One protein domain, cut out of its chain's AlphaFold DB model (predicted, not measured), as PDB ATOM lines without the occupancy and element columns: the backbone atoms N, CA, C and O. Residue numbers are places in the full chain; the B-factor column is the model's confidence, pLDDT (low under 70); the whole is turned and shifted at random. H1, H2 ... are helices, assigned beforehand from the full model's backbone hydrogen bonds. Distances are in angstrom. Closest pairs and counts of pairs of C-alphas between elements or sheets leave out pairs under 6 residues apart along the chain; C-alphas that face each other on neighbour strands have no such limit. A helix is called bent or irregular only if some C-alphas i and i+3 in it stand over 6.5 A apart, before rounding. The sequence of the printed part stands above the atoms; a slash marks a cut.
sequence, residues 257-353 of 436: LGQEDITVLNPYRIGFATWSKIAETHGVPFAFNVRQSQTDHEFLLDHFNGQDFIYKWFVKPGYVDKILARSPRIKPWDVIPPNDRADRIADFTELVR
ATOM      1  N   LEU A 257     -45.150   1.788  40.629       73.69
ATOM      2  CA  LEU A 257     -46.257   1.188  39.876       73.69
ATOM      3  C   LEU A 257     -47.008   2.292  39.131       73.69
ATOM      4  O   LEU A 257     -47.275   3.344  39.712       73.69
ATOM      5  N   GLY A 258     -47.352   2.049  37.865       62.75
ATOM      6  CA  GLY A 258     -48.265   2.923  37.135       62.75
ATOM      7  C   GLY A 258     -49.544   3.096  37.951       62.75
ATOM      8  O   GLY A 258     -50.189   2.110  38.314       62.75
ATOM      9  N   GLN A 259     -49.857   4.339  38.321       50.00
ATOM     10  CA  GLN A 259     -51.130   4.637  38.953       50.00
ATOM     11  C   GLN A 259     -52.206   4.533  37.872       50.00
ATOM     12  O   GLN A 259     -52.023   5.010  36.759       50.00
ATOM     13  N   GLU A 260     -53.315   3.901  38.235       43.91
ATOM     14  CA  GLU A 260     -54.580   3.841  37.492       43.91
ATOM     15  C   GLU A 260     -54.740   2.652  36.536       43.91
ATOM     16  O   GLU A 260     -55.596   1.806  36.822       43.91
ATOM     17  N   ASP A 261     -53.892   2.479  35.523       41.00
ATOM     18  CA  ASP A 261     -54.089   1.410  34.539       41.00
ATOM     19  C   ASP A 261     -53.121   0.232  34.696       41.00
ATOM     20  O   ASP A 261     -51.915   0.314  34.468       41.00
ATOM     21  N   ILE A 262     -53.708  -0.932  34.974       43.78
ATOM     22  CA  ILE A 262     -53.091  -2.264  34.885       43.78
ATOM     23  C   ILE A 262     -52.452  -2.500  33.495       43.78
ATOM     24  O   ILE A 262     -51.709  -3.451  33.327       43.78
ATOM     25  N   THR A 263     -52.660  -1.643  32.492       44.72
ATOM     26  CA  THR A 263     -52.086  -1.793  31.148       44.72
ATOM     27  C   THR A 263     -50.638  -1.308  31.006       44.72
ATOM     28  O   THR A 263     -49.960  -1.770  30.086       44.72
ATOM     29  N   VAL A 264     -50.117  -0.460  31.908       61.12
ATOM     30  CA  VAL A 264     -48.733   0.055  31.827       61.12
ATOM     31  C   VAL A 264     -47.866  -0.570  32.917       61.12
ATOM     32  O   VAL A 264     -47.757  -0.086  34.045       61.12
ATOM     33  N   LEU A 265     -47.239  -1.690  32.571       79.31
ATOM     34  CA  LEU A 265     -46.296  -2.375  33.444       79.31
ATOM     35  C   LEU A 265     -44.921  -1.704  33.433       79.31
ATOM     36  O   LEU A 265     -44.415  -1.309  32.387       79.31
ATOM     37  N   ASN A 266     -44.297  -1.633  34.609       87.31
ATOM     38  CA  ASN A 266     -42.967  -1.064  34.777       87.31
ATOM     39  C   ASN A 266     -41.889  -2.177  34.729       87.31
ATOM     40  O   ASN A 266     -41.782  -2.940  35.700       87.31
ATOM     41  N   PRO A 267     -41.074  -2.275  33.655       89.62
ATOM     42  CA  PRO A 267     -40.035  -3.299  33.534       89.62
ATOM     43  C   PRO A 267     -38.945  -3.170  34.606       89.62
ATOM     44  O   PRO A 267     -38.482  -4.197  35.102       89.62
ATOM     45  N   TYR A 268     -38.600  -1.948  35.034       92.50
ATOM     46  CA  TYR A 268     -37.625  -1.700  36.103       92.50
ATOM     47  C   TYR A 268     -38.086  -2.341  37.411       92.50
ATOM     48  O   TYR A 268     -37.332  -3.070  38.049       92.50
ATOM     49  N   ARG A 269     -39.357  -2.140  37.791       92.38
ATOM     50  CA  ARG A 269     -39.917  -2.731  39.017       92.38
ATOM     51  C   ARG A 269     -39.999  -4.252  38.938       92.38
ATOM     52  O   ARG A 269     -39.637  -4.921  39.904       92.38
ATOM     53  N   ILE A 270     -40.503  -4.789  37.823       93.38
ATOM     54  CA  ILE A 270     -40.626  -6.242  37.630       93.38
ATOM     55  C   ILE A 270     -39.244  -6.882  37.746       93.38
ATOM     56  O   ILE A 270     -39.049  -7.774  38.569       93.38
ATOM     57  N   GLY A 271     -38.279  -6.377  36.981       95.69
ATOM     58  CA  GLY A 271     -36.920  -6.888  36.988       95.69
ATOM     59  C   GLY A 271     -36.239  -6.726  38.349       95.69
ATOM     60  O   GLY A 271     -35.680  -7.695  38.853       95.69
ATOM     61  N   PHE A 272     -36.339  -5.557  38.990       97.44
ATOM     62  CA  PHE A 272     -35.768  -5.303  40.319       97.44
ATOM     63  C   PHE A 272     -36.290  -6.280  41.375       97.44
ATOM     64  O   PHE A 272     -35.502  -6.880  42.109       97.44
ATOM     65  N   ALA A 273     -37.611  -6.462  41.444       96.75
ATOM     66  CA  ALA A 273     -38.229  -7.373  42.399       96.75
ATOM     67  C   ALA A 273     -37.797  -8.824  42.139       96.75
ATOM     68  O   ALA A 273     -37.480  -9.549  43.083       96.75
ATOM     69  N   THR A 274     -37.743  -9.241  40.870       97.50
ATOM     70  CA  THR A 274     -37.319 -10.595  40.500       97.50
ATOM     71  C   THR A 274     -35.847 -10.836  40.815       97.50
ATOM     72  O   THR A 274     -35.531 -11.840  41.445       97.50
ATOM     73  N   TRP A 275     -34.942  -9.916  40.469       98.44
ATOM     74  CA  TRP A 275     -33.525 -10.034  40.830       98.44
ATOM     75  C   TRP A 275     -33.304 -10.030  42.337       98.44
ATOM     76  O   TRP A 275     -32.515 -10.833  42.830       98.44
ATOM     77  N   SER A 276     -34.042  -9.194  43.073       97.88
ATOM     78  CA  SER A 276     -33.996  -9.175  44.539       97.88
ATOM     79  C   SER A 276     -34.400 -10.532  45.114       97.88
ATOM     80  O   SER A 276     -33.660 -11.099  45.913       97.88
ATOM     81  N   LYS A 277     -35.502 -11.120  44.627       97.69
ATOM     82  CA  LYS A 277     -35.936 -12.468  45.021       97.69
ATOM     83  C   LYS A 277     -34.885 -13.532  44.690       97.69
ATOM     84  O   LYS A 277     -34.617 -14.391  45.528       97.69
ATOM     85  N   ILE A 278     -34.304 -13.501  43.487       98.00
ATOM     86  CA  ILE A 278     -33.259 -14.451  43.072       98.00
ATOM     87  C   ILE A 278     -32.052 -14.344  44.009       98.00
ATOM     88  O   ILE A 278     -31.586 -15.362  44.518       98.00
ATOM     89  N   ALA A 279     -31.570 -13.128  44.266       97.44
ATOM     90  CA  ALA A 279     -30.423 -12.890  45.135       97.44
ATOM     91  C   ALA A 279     -30.696 -13.319  46.585       97.44
ATOM     92  O   ALA A 279     -29.824 -13.918  47.208       97.44
ATOM     93  N   GLU A 280     -31.899 -13.068  47.106       96.56
ATOM     94  CA  GLU A 280     -32.319 -13.493  48.450       96.56
ATOM     95  C   GLU A 280     -32.442 -15.019  48.573       96.56
ATOM     96  O   GLU A 280     -32.079 -15.584  49.600       96.56
ATOM     97  N   THR A 281     -32.942 -15.691  47.533       96.56
ATOM     98  CA  THR A 281     -33.264 -17.129  47.584       96.56
ATOM     99  C   THR A 281     -32.072 -18.014  47.215       96.56
ATOM    100  O   THR A 281     -31.875 -19.070  47.810       96.56
ATOM    101  N   HIS A 282     -31.280 -17.601  46.224       97.12
ATOM    102  CA  HIS A 282     -30.223 -18.417  45.612       97.12
ATOM    103  C   HIS A 282     -28.828 -17.778  45.691       97.12
ATOM    104  O   HIS A 282     -27.835 -18.421  45.350       97.12
ATOM    105  N   GLY A 283     -28.734 -16.523  46.135       97.44
ATOM    106  CA  GLY A 283     -27.481 -15.778  46.205       97.44
ATOM    107  C   GLY A 283     -27.073 -15.107  44.890       97.44
ATOM    108  O   GLY A 283     -27.532 -15.433  43.793       97.44
ATOM    109  N   VAL A 284     -26.149 -14.151  45.009       96.44
ATOM    110  CA  VAL A 284     -25.614 -13.362  43.885       96.44
ATOM    111  C   VAL A 284     -24.901 -14.215  42.816       96.44
ATOM    112  O   VAL A 284     -25.119 -13.949  41.634       96.44
ATOM    113  N   PRO A 285     -24.119 -15.270  43.145       96.94
ATOM    114  CA  PRO A 285     -23.488 -16.111  42.120       96.94
ATOM    115  C   PRO A 285     -24.491 -16.770  41.164       96.94
ATOM    116  O   PRO A 285     -24.264 -16.815  39.956       96.94
ATOM    117  N   PHE A 286     -25.635 -17.227  41.681       98.06
ATOM    118  CA  PHE A 286     -26.701 -17.771  40.841       98.06
ATOM    119  C   PHE A 286     -27.319 -16.686  39.948       98.06
ATOM    120  O   PHE A 286     -27.568 -16.928  38.767       98.06
ATOM    121  N   ALA A 287     -27.488 -15.467  40.469       98.06
ATOM    122  CA  ALA A 287     -27.977 -14.338  39.682       98.06
ATOM    123  C   ALA A 287     -27.054 -14.011  38.488       98.06
ATOM    124  O   ALA A 287     -27.546 -13.779  37.381       98.06
ATOM    125  N   PHE A 288     -25.726 -14.082  38.655       98.25
ATOM    126  CA  PHE A 288     -24.782 -13.915  37.539       98.25
ATOM    127  C   PHE A 288     -24.944 -14.988  36.447       98.25
ATOM    128  O   PHE A 288     -24.874 -14.651  35.261       98.25
ATOM    129  N   ASN A 289     -25.219 -16.245  36.819       97.81
ATOM    130  CA  ASN A 289     -25.484 -17.329  35.860       97.81
ATOM    131  C   ASN A 289     -26.778 -17.085  35.070       97.81
ATOM    132  O   ASN A 289     -26.811 -17.251  33.847       97.81
ATOM    133  N   VAL A 290     -27.843 -16.653  35.752       98.06
ATOM    134  CA  VAL A 290     -29.117 -16.282  35.112       98.06
ATOM    135  C   VAL A 290     -28.900 -15.128  34.132       98.06
ATOM    136  O   VAL A 290     -29.315 -15.213  32.976       98.06
ATOM    137  N   ARG A 291     -28.168 -14.087  34.551       97.88
ATOM    138  CA  ARG A 291     -27.827 -12.930  33.709       97.88
ATOM    139  C   ARG A 291     -27.101 -13.354  32.438       97.88
ATOM    140  O   ARG A 291     -27.379 -12.806  31.382       97.88
ATOM    141  N   GLN A 292     -26.183 -14.312  32.520       97.25
ATOM    142  CA  GLN A 292     -25.425 -14.775  31.359       97.25
ATOM    143  C   GLN A 292     -26.285 -15.598  30.382       97.25
ATOM    144  O   GLN A 292     -26.123 -15.490  29.167       97.25
ATOM    145  N   SER A 293     -27.197 -16.425  30.898       94.12
ATOM    146  CA  SER A 293     -27.800 -17.532  30.141       94.12
ATOM    147  C   SER A 293     -29.253 -17.329  29.701       94.12
ATOM    148  O   SER A 293     -29.741 -18.128  28.899       94.12
ATOM    149  N   GLN A 294     -29.954 -16.294  30.169       93.31
ATOM    150  CA  GLN A 294     -31.391 -16.104  29.916       93.31
ATOM    151  C   GLN A 294     -31.715 -14.808  29.154       93.31
ATOM    152  O   GLN A 294     -30.910 -13.880  29.099       93.31
ATOM    153  N   THR A 295     -32.894 -14.768  28.531       88.62
ATOM    154  CA  THR A 295     -33.561 -13.546  28.041       88.62
ATOM    155  C   THR A 295     -34.819 -13.279  28.868       88.62
ATOM    156  O   THR A 295     -35.157 -14.091  29.733       88.62
ATOM    157  N   ASP A 296     -35.559 -12.194  28.598       88.44
ATOM    158  CA  ASP A 296     -36.802 -11.904  29.334       88.44
ATOM    159  C   ASP A 296     -37.788 -13.080  29.292       88.44
ATOM    160  O   ASP A 296     -38.565 -13.261  30.227       88.44
ATOM    161  N   HIS A 297     -37.750 -13.890  28.226       83.25
ATOM    162  CA  HIS A 297     -38.612 -15.059  28.093       83.25
ATOM    163  C   HIS A 297     -38.347 -16.091  29.192       83.25
ATOM    164  O   HIS A 297     -39.255 -16.411  29.958       83.25
ATOM    165  N   GLU A 298     -37.124 -16.616  29.282       88.25
ATOM    166  CA  GLU A 298     -36.775 -17.608  30.303       88.25
ATOM    167  C   GLU A 298     -36.810 -16.982  31.705       88.25
ATOM    168  O   GLU A 298     -37.341 -17.574  32.640       88.25
ATOM    169  N   PHE A 299     -36.359 -15.735  31.839       92.81
ATOM    170  CA  PHE A 299     -36.294 -15.051  33.128       92.81
ATOM    171  C   PHE A 299     -37.659 -14.878  33.800       92.81
ATOM    172  O   PHE A 299     -37.815 -15.140  34.996       92.81
ATOM    173  N   LEU A 300     -38.667 -14.453  33.035       90.31
ATOM    174  CA  LEU A 300     -40.024 -14.296  33.554       90.31
ATOM    175  C   LEU A 300     -40.708 -15.650  33.792       90.31
ATOM    176  O   LEU A 300     -41.480 -15.764  34.742       90.31
ATOM    177  N   LEU A 301     -40.426 -16.679  32.985       86.62
ATOM    178  CA  LEU A 301     -40.926 -18.037  33.242       86.62
ATOM    179  C   LEU A 301     -40.417 -18.593  34.564       86.62
ATOM    180  O   LEU A 301     -41.205 -19.059  35.391       86.62
ATOM    181  N   ASP A 302     -39.103 -18.543  34.734       92.44
ATOM    182  CA  ASP A 302     -38.408 -19.331  35.739       92.44
ATOM    183  C   ASP A 302     -38.394 -18.632  37.099       92.44
ATOM    184  O   ASP A 302     -38.405 -19.300  38.135       92.44
ATOM    185  N   HIS A 303     -38.414 -17.291  37.119       94.81
ATOM    186  CA  HIS A 303     -38.153 -16.522  38.343       94.81
ATOM    187  C   HIS A 303     -39.301 -15.600  38.772       94.81
ATOM    188  O   HIS A 303     -39.471 -15.358  39.977       94.81
ATOM    189  N   PHE A 304     -40.145 -15.131  37.841       92.94
ATOM    190  CA  PHE A 304     -41.342 -14.331  38.151       92.94
ATOM    191  C   PHE A 304     -42.527 -15.229  38.559       92.94
ATOM    192  O   PHE A 304     -43.535 -15.368  37.870       92.94
ATOM    193  N   ASN A 305     -42.387 -15.882  39.709       90.12
ATOM    194  CA  ASN A 305     -43.380 -16.801  40.270       90.12
ATOM    195  C   ASN A 305     -43.500 -16.660  41.800       90.12
ATOM    196  O   ASN A 305     -42.754 -15.909  42.432       90.12
ATOM    197  N   GLY A 306     -44.442 -17.389  42.402       89.00
ATOM    198  CA  GLY A 306     -44.703 -17.373  43.845       89.00
ATOM    199  C   GLY A 306     -45.795 -16.373  44.228       89.00
ATOM    200  O   GLY A 306     -45.632 -15.160  44.097       89.00
ATOM    201  N   GLN A 307     -46.918 -16.886  44.732       89.00
ATOM    202  CA  GLN A 307     -48.108 -16.079  45.020       89.00
ATOM    203  C   GLN A 307     -47.853 -14.982  46.068       89.00
ATOM    204  O   GLN A 307     -48.347 -13.864  45.924       89.00
ATOM    205  N   ASP A 308     -47.062 -15.263  47.106       88.62
ATOM    206  CA  ASP A 308     -46.694 -14.270  48.127       88.62
ATOM    207  C   ASP A 308     -45.817 -13.155  47.571       88.62
ATOM    208  O   ASP A 308     -46.070 -11.979  47.836       88.62
ATOM    209  N   PHE A 309     -44.840 -13.514  46.741       92.94
ATOM    210  CA  PHE A 309     -43.971 -12.558  46.070       92.94
ATOM    211  C   PHE A 309     -44.778 -11.608  45.174       92.94
ATOM    212  O   PHE A 309     -44.711 -10.389  45.358       92.94
ATOM    213  N   ILE A 310     -45.595 -12.156  44.267       90.56
ATOM    214  CA  ILE A 310     -46.384 -11.356  43.320       90.56
ATOM    215  C   ILE A 310     -47.387 -10.473  44.068       90.56
ATOM    216  O   ILE A 310     -47.537  -9.282  43.774       90.56
ATOM    217  N   TYR A 311     -48.038 -11.031  45.088       88.25
ATOM    218  CA  TYR A 311     -48.984 -10.281  45.896       88.25
ATOM    219  C   TYR A 311     -48.320  -9.103  46.616       88.25
ATOM    220  O   TYR A 311     -48.798  -7.975  46.511       88.25
ATOM    221  N   LYS A 312     -47.206  -9.344  47.315       87.62
ATOM    222  CA  LYS A 312     -46.503  -8.323  48.102       87.62
ATOM    223  C   LYS A 312     -45.967  -7.191  47.231       87.62
ATOM    224  O   LYS A 312     -46.072  -6.032  47.624       87.62
ATOM    225  N   TRP A 313     -45.389  -7.514  46.077       88.50
ATOM    226  CA  TRP A 313     -44.686  -6.533  45.247       88.50
ATOM    227  C   TRP A 313     -45.581  -5.786  44.260       88.50
ATOM    228  O   TRP A 313     -45.261  -4.643  43.917       88.50
ATOM    229  N   PHE A 314     -46.689  -6.388  43.821       86.94
ATOM    230  CA  PHE A 314     -47.472  -5.854  42.702       86.94
ATOM    231  C   PHE A 314     -48.958  -5.689  43.020       86.94
ATOM    232  O   PHE A 314     -49.509  -4.617  42.780       86.94
ATOM    233  N   VAL A 315     -49.605  -6.695  43.620       84.62
ATOM    234  CA  VAL A 315     -51.060  -6.644  43.866       84.62
ATOM    235  C   VAL A 315     -51.405  -5.763  45.069       84.62
ATOM    236  O   VAL A 315     -52.222  -4.850  44.953       84.62
ATOM    237  N   LYS A 316     -50.777  -6.003  46.228       82.50
ATOM    238  CA  LYS A 316     -51.046  -5.261  47.468       82.50
ATOM    239  C   LYS A 316     -50.744  -3.765  47.323       82.50
ATOM    240  O   LYS A 316     -51.627  -2.985  47.672       82.50
ATOM    241  N   PRO A 317     -49.577  -3.332  46.803       82.38
ATOM    242  CA  PRO A 317     -49.285  -1.906  46.688       82.38
ATOM    243  C   PRO A 317     -50.260  -1.199  45.742       82.38
ATOM    244  O   PRO A 317     -50.835  -0.186  46.118       82.38
ATOM    245  N   GLY A 318     -50.558  -1.795  44.579       78.25
ATOM    246  CA  GLY A 318     -51.532  -1.228  43.642       78.25
ATOM    247  C   GLY A 318     -52.945  -1.113  44.230       78.25
ATOM    248  O   GLY A 318     -53.678  -0.183  43.903       78.25
ATOM    249  N   TYR A 319     -53.337  -2.029  45.121       77.00
ATOM    250  CA  TYR A 319     -54.609  -1.947  45.841       77.00
ATOM    251  C   TYR A 319     -54.615  -0.845  46.911       77.00
ATOM    252  O   TYR A 319     -55.557  -0.054  46.966       77.00
ATOM    253  N   VAL A 320     -53.559  -0.767  47.727       76.81
ATOM    254  CA  VAL A 320     -53.396   0.275  48.752       76.81
ATOM    255  C   VAL A 320     -53.435   1.660  48.108       76.81
ATOM    256  O   VAL A 320     -54.226   2.499  48.530       76.81
ATOM    257  N   ASP A 321     -52.674   1.867  47.033       77.25
ATOM    258  CA  ASP A 321     -52.622   3.144  46.317       77.25
ATOM    259  C   ASP A 321     -54.004   3.557  45.786       77.25
ATOM    260  O   ASP A 321     -54.406   4.712  45.932       77.25
ATOM    261  N   LYS A 322     -54.779   2.610  45.235       77.62
ATOM    262  CA  LYS A 322     -56.150   2.867  44.755       77.62
ATOM    263  C   LYS A 322     -57.101   3.292  45.874       77.62
ATOM    264  O   LYS A 322     -57.964   4.140  45.644       77.62
ATOM    265  N   ILE A 323     -56.977   2.714  47.068       79.25
ATOM    266  CA  ILE A 323     -57.800   3.112  48.221       79.25
ATOM    267  C   ILE A 323     -57.391   4.491  48.727       79.25
ATOM    268  O   ILE A 323     -58.262   5.332  48.942       79.25
ATOM    269  N   LEU A 324     -56.089   4.745  48.869       77.81
ATOM    270  CA  LEU A 324     -55.573   6.036  49.330       77.81
ATOM    271  C   LEU A 324     -55.942   7.175  48.372       77.81
ATOM    272  O   LEU A 324     -56.280   8.261  48.833       77.81
ATOM    273  N   ALA A 325     -55.951   6.924  47.059       80.44
ATOM    274  CA  ALA A 325     -56.393   7.901  46.063       80.44
ATOM    275  C   ALA A 325     -57.874   8.291  46.226       80.44
ATOM    276  O   ALA A 325     -58.238   9.444  46.007       80.44
ATOM    277  N   ARG A 326     -58.735   7.351  46.638       82.88
ATOM    278  CA  ARG A 326     -60.168   7.603  46.884       82.88
ATOM    279  C   ARG A 326     -60.431   8.220  48.256       82.88
ATOM    280  O   ARG A 326     -61.330   9.044  48.391       82.88
ATOM    281  N   SER A 327     -59.653   7.819  49.257       84.56
ATOM    282  CA  SER A 327     -59.828   8.216  50.654       84.56
ATOM    283  C   SER A 327     -58.471   8.478  51.319       84.56
ATOM    284  O   SER A 327     -57.989   7.634  52.079       84.56
ATOM    285  N   PRO A 328     -57.878   9.674  51.129       79.38
ATOM    286  CA  PRO A 328     -56.539  10.001  51.640       79.38
ATOM    287  C   PRO A 328     -56.418   9.992  53.172       79.38
ATOM    288  O   PRO A 328     -55.323  10.057  53.716       79.38
ATOM    289  N   ARG A 329     -57.554   9.950  53.882       86.00
ATOM    290  CA  ARG A 329     -57.624   9.907  55.351       86.00
ATOM    291  C   ARG A 329     -57.383   8.511  55.930       86.00
ATOM    292  O   ARG A 329     -57.144   8.399  57.129       86.00
ATOM    293  N   ILE A 330     -57.484   7.462  55.113       83.25
ATOM    294  CA  ILE A 330     -57.208   6.085  55.535       83.25
ATOM    295  C   ILE A 330     -55.696   5.922  55.643       83.25
ATOM    296  O   ILE A 330     -54.964   6.309  54.735       83.25
ATOM    297  N   LYS A 331     -55.208   5.346  56.743       83.00
ATOM    298  CA  LYS A 331     -53.777   5.063  56.860       83.00
ATOM    299  C   LYS A 331     -53.446   3.797  56.064       83.00
ATOM    300  O   LYS A 331     -54.236   2.854  56.072       83.00
ATOM    301  N   PRO A 332     -52.271   3.711  55.414       79.06
ATOM    302  CA  PRO A 332     -51.923   2.561  54.573       79.06
ATOM    303  C   PRO A 332     -51.999   1.200  55.284       79.06
ATOM    304  O   PRO A 332     -52.313   0.193  54.654       79.06
ATOM    305  N   TRP A 333     -51.714   1.155  56.589       79.31
ATOM    306  CA  TRP A 333     -51.767  -0.070  57.396       79.31
ATOM    307  C   TRP A 333     -53.184  -0.487  57.816       79.31
ATOM    308  O   TRP A 333     -53.361  -1.629  58.227       79.31
ATOM    309  N   ASP A 334     -54.181   0.388  57.658       80.44
ATOM    310  CA  ASP A 334     -55.591   0.080  57.930       80.44
ATOM    311  C   ASP A 334     -56.280  -0.583  56.715       80.44
ATOM    312  O   ASP A 334     -57.441  -0.987  56.781       80.44
ATOM    313  N   VAL A 335     -55.580  -0.705  55.578       80.00
ATOM    314  CA  VAL A 335     -56.123  -1.289  54.346       80.00
ATOM    315  C   VAL A 335     -56.188  -2.817  54.444       80.00
ATOM    316  O   VAL A 335     -55.162  -3.501  54.453       80.00
ATOM    317  N   ILE A 336     -57.410  -3.359  54.442       74.69
ATOM    318  CA  ILE A 336     -57.666  -4.804  54.505       74.69
ATOM    319  C   ILE A 336     -57.476  -5.453  53.119       74.69
ATOM    320  O   ILE A 336     -58.081  -4.993  52.145       74.69
ATOM    321  N   PRO A 337     -56.665  -6.527  53.011       68.06
ATOM    322  CA  PRO A 337     -56.485  -7.320  51.796       68.06
ATOM    323  C   PRO A 337     -57.787  -7.812  51.136       68.06
ATOM    324  O   PRO A 337     -58.715  -8.195  51.844       68.06
ATOM    325  N   PRO A 338     -57.840  -7.898  49.794       71.88
ATOM    326  CA  PRO A 338     -58.963  -8.514  49.086       71.88
ATOM    327  C   PRO A 338     -59.082 -10.029  49.332       71.88
ATOM    328  O   PRO A 338     -58.065 -10.722  49.420       71.88
ATOM    329  N   ASN A 339     -60.316 -10.550  49.336       76.94
ATOM    330  CA  ASN A 339     -60.598 -11.993  49.438       76.94
ATOM    331  C   ASN A 339     -60.304 -12.765  48.134       76.94
ATOM    332  O   ASN A 339     -60.042 -13.961  48.175       76.94
ATOM    333  N   ASP A 340     -60.286 -12.089  46.983       80.62
ATOM    334  CA  ASP A 340     -60.033 -12.631  45.633       80.62
ATOM    335  C   ASP A 340     -58.532 -12.654  45.271       80.62
ATOM    336  O   ASP A 340     -58.123 -12.492  44.119       80.62
ATOM    337  N   ARG A 341     -57.672 -12.826  46.281       83.69
ATOM    338  CA  ARG A 341     -56.213 -12.722  46.155       83.69
ATOM    339  C   ARG A 341     -55.640 -13.585  45.023       83.69
ATOM    340  O   ARG A 341     -54.764 -13.111  44.302       83.69
ATOM    341  N   ALA A 342     -56.090 -14.833  44.904       85.19
ATOM    342  CA  ALA A 342     -55.572 -15.782  43.921       85.19
ATOM    343  C   ALA A 342     -55.872 -15.336  42.481       85.19
ATOM    344  O   ALA A 342     -54.958 -15.305  41.655       85.19
ATOM    345  N   ASP A 343     -57.106 -14.905  42.218       84.50
ATOM    346  CA  ASP A 343     -57.547 -14.452  40.896       84.50
ATOM    347  C   ASP A 343     -56.752 -13.222  40.448       84.50
ATOM    348  O   ASP A 343     -56.187 -13.197  39.357       84.50
ATOM    349  N   ARG A 344     -56.555 -12.243  41.342       83.19
ATOM    350  CA  ARG A 344     -55.756 -11.040  41.037       83.19
ATOM    351  C   ARG A 344     -54.292 -11.339  40.724       83.19
ATOM    352  O   ARG A 344     -53.677 -10.638  39.922       83.19
ATOM    353  N   ILE A 345     -53.708 -12.337  41.387       86.69
ATOM    354  CA  ILE A 345     -52.337 -12.778  41.103       86.69
ATOM    355  C   ILE A 345     -52.278 -13.422  39.719       86.69
ATOM    356  O   ILE A 345     -51.348 -13.133  38.963       86.69
ATOM    357  N   ALA A 346     -53.253 -14.272  39.386       85.94
ATOM    358  CA  ALA A 346     -53.343 -14.900  38.072       85.94
ATOM    359  C   ALA A 346     -53.485 -13.841  36.967       85.94
ATOM    360  O   ALA A 346     -52.690 -13.839  36.026       85.94
ATOM    361  N   ASP A 347     -54.392 -12.879  37.146       84.12
ATOM    362  CA  ASP A 347     -54.610 -11.767  36.217       84.12
ATOM    363  C   ASP A 347     -53.340 -10.934  36.007       84.12
ATOM    364  O   ASP A 347     -52.952 -10.653  34.870       84.12
ATOM    365  N   PHE A 348     -52.645 -10.564  37.090       85.56
ATOM    366  CA  PHE A 348     -51.410  -9.784  36.990       85.56
ATOM    367  C   PHE A 348     -50.286 -10.571  36.307       85.56
ATOM    368  O   PHE A 348     -49.541 -10.027  35.493       85.56
ATOM    369  N   THR A 349     -50.167 -11.861  36.609       85.94
ATOM    370  CA  THR A 349     -49.161 -12.731  35.985       85.94
ATOM    371  C   THR A 349     -49.402 -12.852  34.483       85.94
ATOM    372  O   THR A 349     -48.463 -12.765  33.690       85.94
ATOM    373  N   GLU A 350     -50.659 -13.020  34.083       82.19
ATOM    374  CA  GLU A 350     -51.051 -13.103  32.679       82.19
ATOM    375  C   GLU A 350     -50.840 -11.773  31.946       82.19
ATOM    376  O   GLU A 350     -50.385 -11.744  30.801       82.19
ATOM    377  N   LEU A 351     -51.094 -10.652  32.616       82.94
ATOM    378  CA  LEU A 351     -50.766  -9.332  32.097       82.94
ATOM    379  C   LEU A 351     -49.255  -9.166  31.865       82.94
ATOM    380  O   LEU A 351     -48.865  -8.698  30.798       82.94
ATOM    381  N   VAL A 352     -48.397  -9.553  32.817       84.62
ATOM    382  CA  VAL A 352     -46.928  -9.488  32.644       84.62
ATOM    383  C   VAL A 352     -46.493 -10.303  31.430       84.62
ATOM    384  O   VAL A 352     -45.719  -9.813  30.599       84.62
ATOM    385  N   ARG A 353     -47.059 -11.505  31.277       79.44
ATOM    386  CA  ARG A 353     -46.834 -12.368  30.112       79.44
ATOM    387  C   ARG A 353     -47.264 -11.725  28.798       79.44
ATOM    388  O   ARG A 353     -46.563 -11.872  27.803       79.44
TER     389      ARG A 353
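What this domain is: This is residues 257 to 353 of the 436 residues of an uncharacterized protein of Candidatus Harrisonbacteria bacterium RIFCSPHIGHO2_12_FULL_48_16 (UniProt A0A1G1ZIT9). Two helix pairs sit along one long axis: H1 and H2 meet in a V toward one end, while the long, kinked H4, with H5 packed about perpendicular on its first half, reaches to the other. Short H3 lies close to both H2 and the last residue of H5, and residues 327 to 340 fold back from the far end of H4 to H5. The 97 printed residues hold five named helices, H1 to H5 in chain order, and no named strand: all helix. The whole is elongated, 46 by 24 by 22 A, and only just compact, close to loose, with a radius of gyration of the C-alphas of 15.0 A.

How they stand to each other: H1, residues 267 to 282, touches H2, residues 284 to 293, with residues 275 to 279 alone; the closest C-alphas, of Ala 279 and Ala 287, are 6.1 A apart, at a steep tilt of 54 degrees, opposite ways. H3, residues 296 to 302, is near H1. H4, residues 307 to 326, is close to H1 but not clearly touching: the closest C-alphas, of Ala 273 and Trp 313, are 7.1 A apart. H5, residues 341 to 353, touches residues 307 to 315 of H4 alone, about perpendicular at 80 degrees; the closest C-alphas, of Tyr 311 and Ile 345, are 6.4 A apart. H3 and H4 are apart. Every O i to N i+4 pair is within hydrogen-bond range in H1, H2, H3 and H5, and 13 of 16 in H4.

Where its parts are: H1 begins at C-alpha 267, (-40.035, -3.299, 33.534), and is 21.7 A long. H4, 26.6 A long, has a kink of 32 degrees near residue 314 and is only just irregular: C-alphas 313 and 316 are 6.9 A apart. H5, 18.6 A, ends at C-alpha 353, (-46.834, -12.368, 30.112).

The domain as a whole: The two C-alphas farthest apart, of Ser 293 and Arg 329, are 47.7 A apart. The printed part has no cut; the link from H4 to H5 is long and the others are tight. pLDDT is under 70 at residues 258 to 264 and 337.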